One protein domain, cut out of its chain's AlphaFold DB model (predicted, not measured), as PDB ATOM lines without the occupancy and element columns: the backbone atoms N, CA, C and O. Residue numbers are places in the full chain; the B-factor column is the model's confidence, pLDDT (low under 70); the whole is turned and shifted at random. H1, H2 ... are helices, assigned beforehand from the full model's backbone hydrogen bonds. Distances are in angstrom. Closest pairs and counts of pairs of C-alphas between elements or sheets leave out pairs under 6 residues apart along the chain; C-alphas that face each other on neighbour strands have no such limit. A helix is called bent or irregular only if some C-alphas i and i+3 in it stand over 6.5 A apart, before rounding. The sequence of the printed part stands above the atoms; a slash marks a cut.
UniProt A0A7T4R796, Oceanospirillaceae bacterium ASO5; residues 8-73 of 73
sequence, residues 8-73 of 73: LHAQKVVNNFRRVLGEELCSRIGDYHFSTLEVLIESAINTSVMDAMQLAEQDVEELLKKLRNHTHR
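This is residues 8 to 73 of the 73 residues of a protein of Oceanospirillaceae bacterium ASO5 (UniProt A0A7T4R796). One long helix, H2, makes the length of a lopsided helical hairpin: the shorter, sharply kinked H1 folds back beside its first part, and residues 46 to 73 stick out as a bare arm. The 66 printed residues hold two named helices, H1 then H2, and no named strand: all helix. The whole is extended, with a radius of gyration of the C-alphas of 21.3 A and spans of 72 by 17 by 13 A.

Find C-alpha 31 at (36.041, 51.590, 39.075); from there H2, residues 31 to 71, runs 60.1 A to C-alpha 71 at (16.885, 12.725, -2.590). Look back to C-alpha 8 at (24.322, 45.365, 29.106), where H1, residues 8 to 29, begins; it measures 21.4 A. H1 is irregular, with C-alphas 20 and 23 9.1 A apart, and has a kink of 115 degrees near residue 23.

H2 touches H1 with residues 34 to 42 alone, and H1 touches it with residues 9 to 14 alone; the closest C-alphas, of Ala 10 and Glu 42, are 5.2 A apart. This helical hairpin has a shallow tilt of 22 degrees, opposite ways. In H2 every O i to N i+4 pair is within hydrogen-bond range; in H1, 15 of 18.

The C-alphas of Glu 24 and Arg 73, the two farthest apart, are 71.5 A apart. The printed part has no cut, and the link from H1 to H2 is tight. Residues 71 to 73 have pLDDT under 70.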
ATOM      1  N   LEU A   8      25.371  45.157  28.096       88.19
ATOM      2  CA  LEU A   8      24.322  45.365  29.106       88.19
ATOM      3  C   LEU A   8      24.160  44.174  30.062       88.19
ATOM      4  O   LEU A   8      23.730  44.351  31.201       88.19
ATOM      5  N   HIS A   9      24.454  42.954  29.609       88.44
ATOM      6  CA  HIS A   9      24.370  41.769  30.459       88.44
ATOM      7  C   HIS A   9      25.580  41.689  31.392       88.44
ATOM      8  O   HIS A   9      25.405  41.519  32.597       88.44
ATOM      9  N   ALA A  10      26.784  41.909  30.859       93.31
ATOM     10  CA  ALA A  10      28.005  41.981  31.654       93.31
ATOM     11  C   ALA A  10      27.915  43.068  32.739       93.31
ATOM     12  O   ALA A  10      28.161  42.793  33.915       93.31
ATOM     13  N   GLN A  11      27.430  44.259  32.381       94.31
ATOM     14  CA  GLN A  11      27.207  45.355  33.322       94.31
ATOM     15  C   GLN A  11      26.220  44.977  34.440       94.31
ATOM     16  O   GLN A  11      26.457  45.279  35.608       94.31
ATOM     17  N   LYS A  12      25.122  44.270  34.133       94.75
ATOM     18  CA  LYS A  12      24.170  43.795  35.158       94.75
ATOM     19  C   LYS A  12      24.815  42.829  36.153       94.75
ATOM     20  O   LYS A  12      24.521  42.906  37.347       94.75
ATOM     21  N   VAL A  13      25.678  41.929  35.681       94.62
ATOM     22  CA  VAL A  13      26.405  40.992  36.549       94.62
ATOM     23  C   VAL A  13      27.356  41.757  37.469       94.62
ATOM     24  O   VAL A  13      27.309  41.569  38.687       94.62
ATOM     25  N   VAL A  14      28.146  42.684  36.921       95.88
ATOM     26  CA  VAL A  14      29.083  43.497  37.709       95.88
ATOM     27  C   VAL A  14      28.360  44.408  38.699       95.88
ATOM     28  O   VAL A  14      28.779  44.510  39.849       95.88
ATOM     29  N   ASN A  15      27.230  45.007  38.324       95.62
ATOM     30  CA  ASN A  15      26.429  45.830  39.233       95.62
ATOM     31  C   ASN A  15      25.859  45.026  40.406       95.62
ATOM     32  O   ASN A  15      25.850  45.508  41.540       95.62
ATOM     33  N   ASN A  16      25.423  43.786  40.174       96.50
ATOM     34  CA  ASN A  16      25.028  42.902  41.270       96.50
ATOM     35  C   ASN A  16      26.209  42.575  42.185       96.50
ATOM     36  O   ASN A  16      26.051  42.599  43.402       96.50
ATOM     37  N   PHE A  17      27.388  42.326  41.615       95.19
ATOM     38  CA  PHE A  17      28.599  42.073  42.389       95.19
ATOM     39  C   PHE A  17      28.986  43.284  43.251       95.19
ATOM     40  O   PHE A  17      29.204  43.138  44.453       95.19
ATOM     41  N   ARG A  18      28.952  44.496  42.679       96.25
ATOM     42  CA  ARG A  18      29.136  45.760  43.411       96.25
ATOM     43  C   ARG A  18      28.138  45.894  44.567       96.25
ATOM     44  O   ARG A  18      28.526  46.219  45.682       96.25
ATOM     45  N   ARG A  19      26.860  45.576  44.335       96.06
ATOM     46  CA  ARG A  19      25.820  45.627  45.376       96.06
ATOM     47  C   ARG A  19      26.082  44.655  46.529       96.06
ATOM     48  O   ARG A  19      25.806  45.001  47.670       96.06
ATOM     49  N   VAL A  20      26.594  43.458  46.243       96.50
ATOM     50  CA  VAL A  20      26.927  42.453  47.270       96.50
ATOM     51  C   VAL A  20      28.143  42.875  48.098       96.50
ATOM     52  O   VAL A  20      28.167  42.641  49.301       96.50
ATOM     53  N   LEU A  21      29.139  43.506  47.470       95.38
ATOM     54  CA  LEU A  21      30.340  43.989  48.157       95.38
ATOM     55  C   LEU A  21      30.080  45.210  49.049       95.38
ATOM     56  O   LEU A  21      30.767  45.388  50.053       95.38
ATOM     57  N   GLY A  22      29.103  46.041  48.689       95.38
ATOM     58  CA  GLY A  22      28.822  47.287  49.390       95.38
ATOM     59  C   GLY A  22      29.821  48.403  49.060       95.38
ATOM     60  O   GLY A  22      30.889  48.189  48.482       95.38
ATOM     61  N   GLU A  23      29.450  49.629  49.424       94.69
ATOM     62  CA  GLU A  23      30.136  50.847  48.972       94.69
ATOM     63  C   GLU A  23      31.579  50.961  49.473       94.69
ATOM     64  O   GLU A  23      32.454  51.377  48.715       94.69
ATOM     65  N   GLU A  24      31.854  50.543  50.713       95.88
ATOM     66  CA  GLU A  24      33.196  50.620  51.304       95.88
ATOM     67  C   GLU A  24      34.213  49.798  50.498       95.88
ATOM     68  O   GLU A  24      35.266  50.300  50.094       95.88
ATOM     69  N   LEU A  25      33.884  48.538  50.207       94.69
ATOM     70  CA  LEU A  25      34.756  47.658  49.433       94.69
ATOM     71  C   LEU A  25      34.827  48.090  47.970       94.69
ATOM     72  O   LEU A  25      35.913  48.084  47.389       94.69
ATOM     73  N   CYS A  26      33.708  48.522  47.384       96.19
ATOM     74  CA  CYS A  26      33.705  49.071  46.031       96.19
ATOM     75  C   CYS A  26      34.634  50.281  45.895       96.19
ATOM     76  O   CYS A  26      35.378  50.355  44.919       96.19
ATOM     77  N   SER A  27      34.638  51.188  46.875       95.00
ATOM     78  CA  SER A  27      35.517  52.360  46.883       95.00
ATOM     79  C   SER A  27      36.994  51.968  46.974       95.00
ATOM     80  O   SER A  27      37.822  52.520  46.252       95.00
ATOM     81  N   ARG A  28      37.326  50.964  47.797       96.56
ATOM     82  CA  ARG A  28      38.703  50.458  47.937       96.56
ATOM     83  C   ARG A  28      39.217  49.737  46.692       96.56
ATOM     84  O   ARG A  28      40.411  49.796  46.420       96.56
ATOM     85  N   ILE A  29      38.341  49.040  45.970       95.31
ATOM     86  CA  ILE A  29      38.683  48.355  44.716       95.31
ATOM     87  C   ILE A  29      38.818  49.378  43.578       95.31
ATOM     88  O   ILE A  29      39.791  49.352  42.834       95.31
ATOM     89  N   GLY A  30      37.875  50.308  43.452       94.19
ATOM     90  CA  GLY A  30      37.886  51.330  42.410       94.19
ATOM     91  C   GLY A  30      37.320  50.866  41.061       94.19
ATOM     92  O   GLY A  30      37.291  49.683  40.711       94.19
ATOM     93  N   ASP A  31      36.851  51.836  40.276       93.94
ATOM     94  CA  ASP A  31      36.041  51.590  39.075       93.94
ATOM     95  C   ASP A  31      36.792  50.933  37.919       93.94
ATOM     96  O   ASP A  31      36.174  50.248  37.098       93.94
ATOM     97  N   TYR A  32      38.116  51.099  37.862       95.75
ATOM     98  CA  TYR A  32      38.945  50.492  36.824       95.75
ATOM     99  C   TYR A  32      38.811  48.965  36.832       95.75
ATOM    100  O   TYR A  32      38.518  48.368  35.799       95.75
ATOM    101  N   HIS A  33      38.931  48.333  38.002       95.44
ATOM    102  CA  HIS A  33      38.866  46.874  38.112       95.44
ATOM    103  C   HIS A  33      37.483  46.321  37.775       95.44
ATOM    104  O   HIS A  33      37.377  45.278  37.132       95.44
ATOM    105  N   PHE A  34      36.418  47.032  38.141       96.25
ATOM    106  CA  PHE A  34      35.063  46.641  37.760       96.25
ATOM    107  C   PHE A  34      34.811  46.817  36.261       96.25
ATOM    108  O   PHE A  34      34.195  45.952  35.654       96.25
ATOM    109  N   SER A  35      35.343  47.875  35.647       93.69
ATOM    110  CA  SER A  35      35.284  48.059  34.190       93.69
ATOM    111  C   SER A  35      36.035  46.942  33.458       93.69
ATOM    112  O   SER A  35      35.559  46.416  32.455       93.69
ATOM    113  N   THR A  36      37.193  46.518  33.977       95.19
ATOM    114  CA  THR A  36      37.905  45.343  33.455       95.19
ATOM    115  C   THR A  36      37.077  44.069  33.621       95.19
ATOM    116  O   THR A  36      36.996  43.272  32.689       95.19
ATOM    117  N   LEU A  37      36.427  43.883  34.771       95.31
ATOM    118  CA  LEU A  37      35.553  42.736  35.015       95.31
ATOM    119  C   LEU A  37      34.362  42.702  34.044       95.31
ATOM    120  O   LEU A  37      34.021  41.627  33.559       95.31
ATOM    121  N   GLU A  38      33.770  43.855  33.712       95.12
ATOM    122  CA  GLU A  38      32.719  43.950  32.688       95.12
ATOM    123  C   GLU A  38      33.215  43.411  31.343       95.12
ATOM    124  O   GLU A  38      32.555  42.564  30.747       95.12
ATOM    125  N   VAL A  39      34.408  43.823  30.904       94.31
ATOM    126  CA  VAL A  39      35.004  43.354  29.640       94.31
ATOM    127  C   VAL A  39      35.282  41.848  29.664       94.31
ATOM    128  O   VAL A  39      35.037  41.158  28.673       94.31
ATOM    129  N   LEU A  40      35.779  41.315  30.783       94.69
ATOM    130  CA  LEU A  40      36.054  39.880  30.920       94.69
ATOM    131  C   LEU A  40      34.769  39.046  30.857       94.69
ATOM    132  O   LEU A  40      34.730  38.026  30.170       94.69
ATOM    133  N   ILE A  41      33.711  39.495  31.534       94.44
ATOM    134  CA  ILE A  41      32.407  38.823  31.514       94.44
ATOM    135  C   ILE A  41      31.780  38.913  30.121       94.44
ATOM    136  O   ILE A  41      31.292  37.908  29.613       94.44
ATOM    137  N   GLU A  42      31.825  40.084  29.483       93.12
ATOM    138  CA  GLU A  42      31.361  40.269  28.104       93.12
ATOM    139  C   GLU A  42      32.075  39.301  27.148       93.12
ATOM    140  O   GLU A  42      31.426  38.616  26.360       93.12
ATOM    141  N   SER A  43      33.398  39.174  27.276       92.56
ATOM    142  CA  SER A  43      34.200  38.260  26.457       92.56
ATOM    143  C   SER A  43      33.803  36.798  26.675       92.56
ATOM    144  O   SER A  43      33.630  36.064  25.707       92.56
ATOM    145  N   ALA A  44      33.595  36.381  27.928       92.25
ATOM    146  CA  ALA A  44      33.167  35.020  28.247       92.25
ATOM    147  C   ALA A  44      31.781  34.696  27.662       92.25
ATOM    148  O   ALA A  44      31.586  33.617  27.099       92.25
ATOM    149  N   ILE A  45      30.836  35.642  27.748       90.06
ATOM    150  CA  ILE A  45      29.501  35.495  27.151       90.06
ATOM    151  C   ILE A  45      29.618  35.350  25.632       90.06
ATOM    152  O   ILE A  45      29.019  34.438  25.067       90.06
ATOM    153  N   ASN A  46      30.420  36.199  24.984       90.19
ATOM    154  CA  ASN A  46      30.641  36.133  23.541       90.19
ATOM    155  C   ASN A  46      31.194  34.773  23.113       90.19
ATOM    156  O   ASN A  46      30.665  34.181  22.176       90.19
ATOM    157  N   THR A  47      32.197  34.247  23.818       90.31
ATOM    158  CA  THR A  47      32.750  32.918  23.523       90.31
ATOM    159  C   THR A  47      31.680  31.832  23.628       90.31
ATOM    160  O   THR A  47      31.501  31.070  22.686       90.31
ATOM    161  N   SER A  48      30.896  31.814  24.710       90.44
ATOM    162  CA  SER A  48      29.830  30.812  24.874       90.44
ATOM    163  C   SER A  48      28.746  30.905  23.793       90.44
ATOM    164  O   SER A  48      28.224  29.885  23.346       90.44
ATOM    165  N   VAL A  49      28.398  32.120  23.359       89.75
ATOM    166  CA  VAL A  49      27.438  32.331  22.267       89.75
ATOM    167  C   VAL A  49      28.010  31.848  20.935       89.75
ATOM    168  O   VAL A  49      27.299  31.188  20.180       89.75
ATOM    169  N   MET A  50      29.283  32.133  20.654       89.81
ATOM    170  CA  MET A  50      29.952  31.661  19.440       89.81
ATOM    171  C   MET A  50      30.006  30.133  19.378       89.81
ATOM    172  O   MET A  50      29.678  29.566  18.338       89.81
ATOM    173  N   ASP A  51      30.324  29.470  20.490       93.50
ATOM    174  CA  ASP A  51      30.333  28.006  20.568       93.50
ATOM    175  C   ASP A  51      28.938  27.427  20.279       93.50
ATOM    176  O   ASP A  51      28.787  26.487  19.497       93.50
ATOM    177  N   ALA A  52      27.889  28.027  20.852       91.94
ATOM    178  CA  ALA A  52      26.510  27.616  20.597       91.94
ATOM    179  C   ALA A  52      26.093  27.826  19.129       91.94
ATOM    180  O   ALA A  52      25.399  26.985  18.558       91.94
ATOM    181  N   MET A  53      26.528  28.924  18.503       91.75
ATOM    182  CA  MET A  53      26.292  29.173  17.078       91.75
ATOM    183  C   MET A  53      27.005  28.144  16.198       91.75
ATOM    184  O   MET A  53      26.407  27.657  15.241       91.75
ATOM    185  N   GLN A  54      28.240  27.772  16.538       94.00
ATOM    186  CA  GLN A  54      28.998  26.760  15.803       94.00
ATOM    187  C   GLN A  54      28.321  25.383  15.869       94.00
ATOM    188  O   GLN A  54      28.254  24.680  14.861       94.00
ATOM    189  N   LEU A  55      27.779  25.001  17.028       95.00
ATOM    190  CA  LEU A  55      26.999  23.766  17.158       95.00
ATOM    191  C   LEU A  55      25.735  23.802  16.287       95.00
ATOM    192  O   LEU A  55      25.448  22.843  15.574       95.00
ATOM    193  N   ALA A  56      25.016  24.927  16.275       94.31
ATOM    194  CA  ALA A  56      23.835  25.082  15.427       94.31
ATOM    195  C   ALA A  56      24.173  25.004  13.925       94.31
ATOM    196  O   ALA A  56      23.414  24.426  13.148       94.31
ATOM    197  N   GLU A  57      25.316  25.553  13.504       94.12
ATOM    198  CA  GLU A  57      25.807  25.428  12.127       94.12
ATOM    199  C   GLU A  57      26.078  23.961  11.755       94.12
ATOM    200  O   GLU A  57      25.648  23.500  10.694       94.12
ATOM    201  N   GLN A  58      26.714  23.203  12.654       95.75
ATOM    202  CA  GLN A  58      26.964  21.770  12.464       95.75
ATOM    203  C   GLN A  58      25.665  20.967  12.319       95.75
ATOM    204  O   GLN A  58      25.565  20.122  11.424       95.75
ATOM    205  N   ASP A  59      24.653  21.264  13.136       95.31
ATOM    206  CA  ASP A  59      23.341  20.614  13.056       95.31
ATOM    207  C   ASP A  59      22.655  20.877  11.704       95.31
ATOM    208  O   ASP A  59      22.083  19.967  11.089       95.31
ATOM    209  N   VAL A  60      22.748  22.112  11.197       95.19
ATOM    210  CA  VAL A  60      22.215  22.484   9.877       95.19
ATOM    211  C   VAL A  60      22.958  21.752   8.760       95.19
ATOM    212  O   VAL A  60      22.320  21.209   7.853       95.19
ATOM    213  N   GLU A  61      24.291  21.681   8.815       95.25
ATOM    214  CA  GLU A  61      25.071  20.913   7.842       95.25
ATOM    215  C   GLU A  61      24.685  19.432   7.824       95.25
ATOM    216  O   GLU A  61      24.548  18.831   6.751       95.25
ATOM    217  N   GLU A  62      24.525  18.823   8.999       95.75
ATOM    218  CA  GLU A  62      24.092  17.435   9.117       95.75
ATOM    219  C   GLU A  62      22.716  17.218   8.495       95.75
ATOM    220  O   GLU A  62      22.509  16.238   7.768       95.75
ATOM    221  N   LEU A  63      21.778  18.130   8.748       94.12
ATOM    222  CA  LEU A  63      20.440  18.065   8.177       94.12
ATOM    223  C   LEU A  63      20.489  18.150   6.646       94.12
ATOM    224  O   LEU A  63      19.868  17.334   5.964       94.12
ATOM    225  N   LEU A  64      21.280  19.072   6.092       93.81
ATOM    226  CA  LEU A  64      21.468  19.204   4.645       93.81
ATOM    227  C   LEU A  64      22.094  17.944   4.030       93.81
ATOM    228  O   LEU A  64      21.647  17.489   2.973       93.81
ATOM    229  N   LYS A  65      23.095  17.343   4.689       93.38
ATOM    230  CA  LYS A  65      23.698  16.064   4.268       93.38
ATOM    231  C   LYS A  65      22.653  14.944   4.259       93.38
ATOM    232  O   LYS A  65      22.547  14.216   3.271       93.38
ATOM    233  N   LYS A  66      21.835  14.838   5.313       93.31
ATOM    234  CA  LYS A  66      20.738  13.858   5.403       93.31
ATOM    235  C   LYS A  66      19.722  14.057   4.276       93.31
ATOM    236  O   LYS A  66      19.367  13.073   3.630       93.31
ATOM    237  N   LEU A  67      19.304  15.292   3.993       89.38
ATOM    238  CA  LEU A  67      18.365  15.598   2.906       89.38
ATOM    239  C   LEU A  67      18.918  15.193   1.534       89.38
ATOM    240  O   LEU A  67      18.239  14.488   0.794       89.38
ATOM    241  N   ARG A  68      20.171  15.550   1.215       84.31
ATOM    242  CA  ARG A  68      20.815  15.155  -0.055       84.31
ATOM    243  C   ARG A  68      20.859  13.636  -0.230       84.31
ATOM    244  O   ARG A  68      20.581  13.143  -1.318       84.31
ATOM    245  N   ASN A  69      21.150  12.897   0.840       84.56
ATOM    246  CA  ASN A  69      21.191  11.435   0.804       84.56
ATOM    247  C   ASN A  69      19.806  10.790   0.616       84.56
ATOM    248  O   ASN A  69      19.727   9.697   0.063       84.56
ATOM    249  N   HIS A  70      18.724  11.444   1.054       78.31
ATOM    250  CA  HIS A  70      17.356  10.963   0.817       78.31
ATOM    251  C   HIS A  70      16.885  11.234  -0.616       78.31
ATOM    252  O   HIS A  70      16.191  10.401  -1.180       78.31
ATOM    253  N   THR A  71      17.283  12.358  -1.218       68.69
ATOM    254  CA  THR A  71      16.885  12.725  -2.590       68.69
ATOM    255  C   THR A  71      17.610  11.912  -3.676       68.69
ATOM    256  O   THR A  71      17.165  11.884  -4.818       68.69
ATOM    257  N   HIS A  72      18.723  11.249  -3.345       59.44
ATOM    258  CA  HIS A  72      19.487  10.386  -4.262       59.44
ATOM    259  C   HIS A  72      19.181   8.877  -4.121       59.44
ATOM    260  O   HIS A  72      19.907   8.061  -4.691       59.44
ATOM    261  N   ARG A  73      18.133   8.504  -3.378       49.62
ATOM    262  CA  ARG A  73      17.580   7.142  -3.300       49.62
ATOM    263  C   ARG A  73      16.272   7.051  -4.073       49.62
ATOM    264  O   ARG A  73      16.035   5.964  -4.639       49.62
TER     265      ARG A  73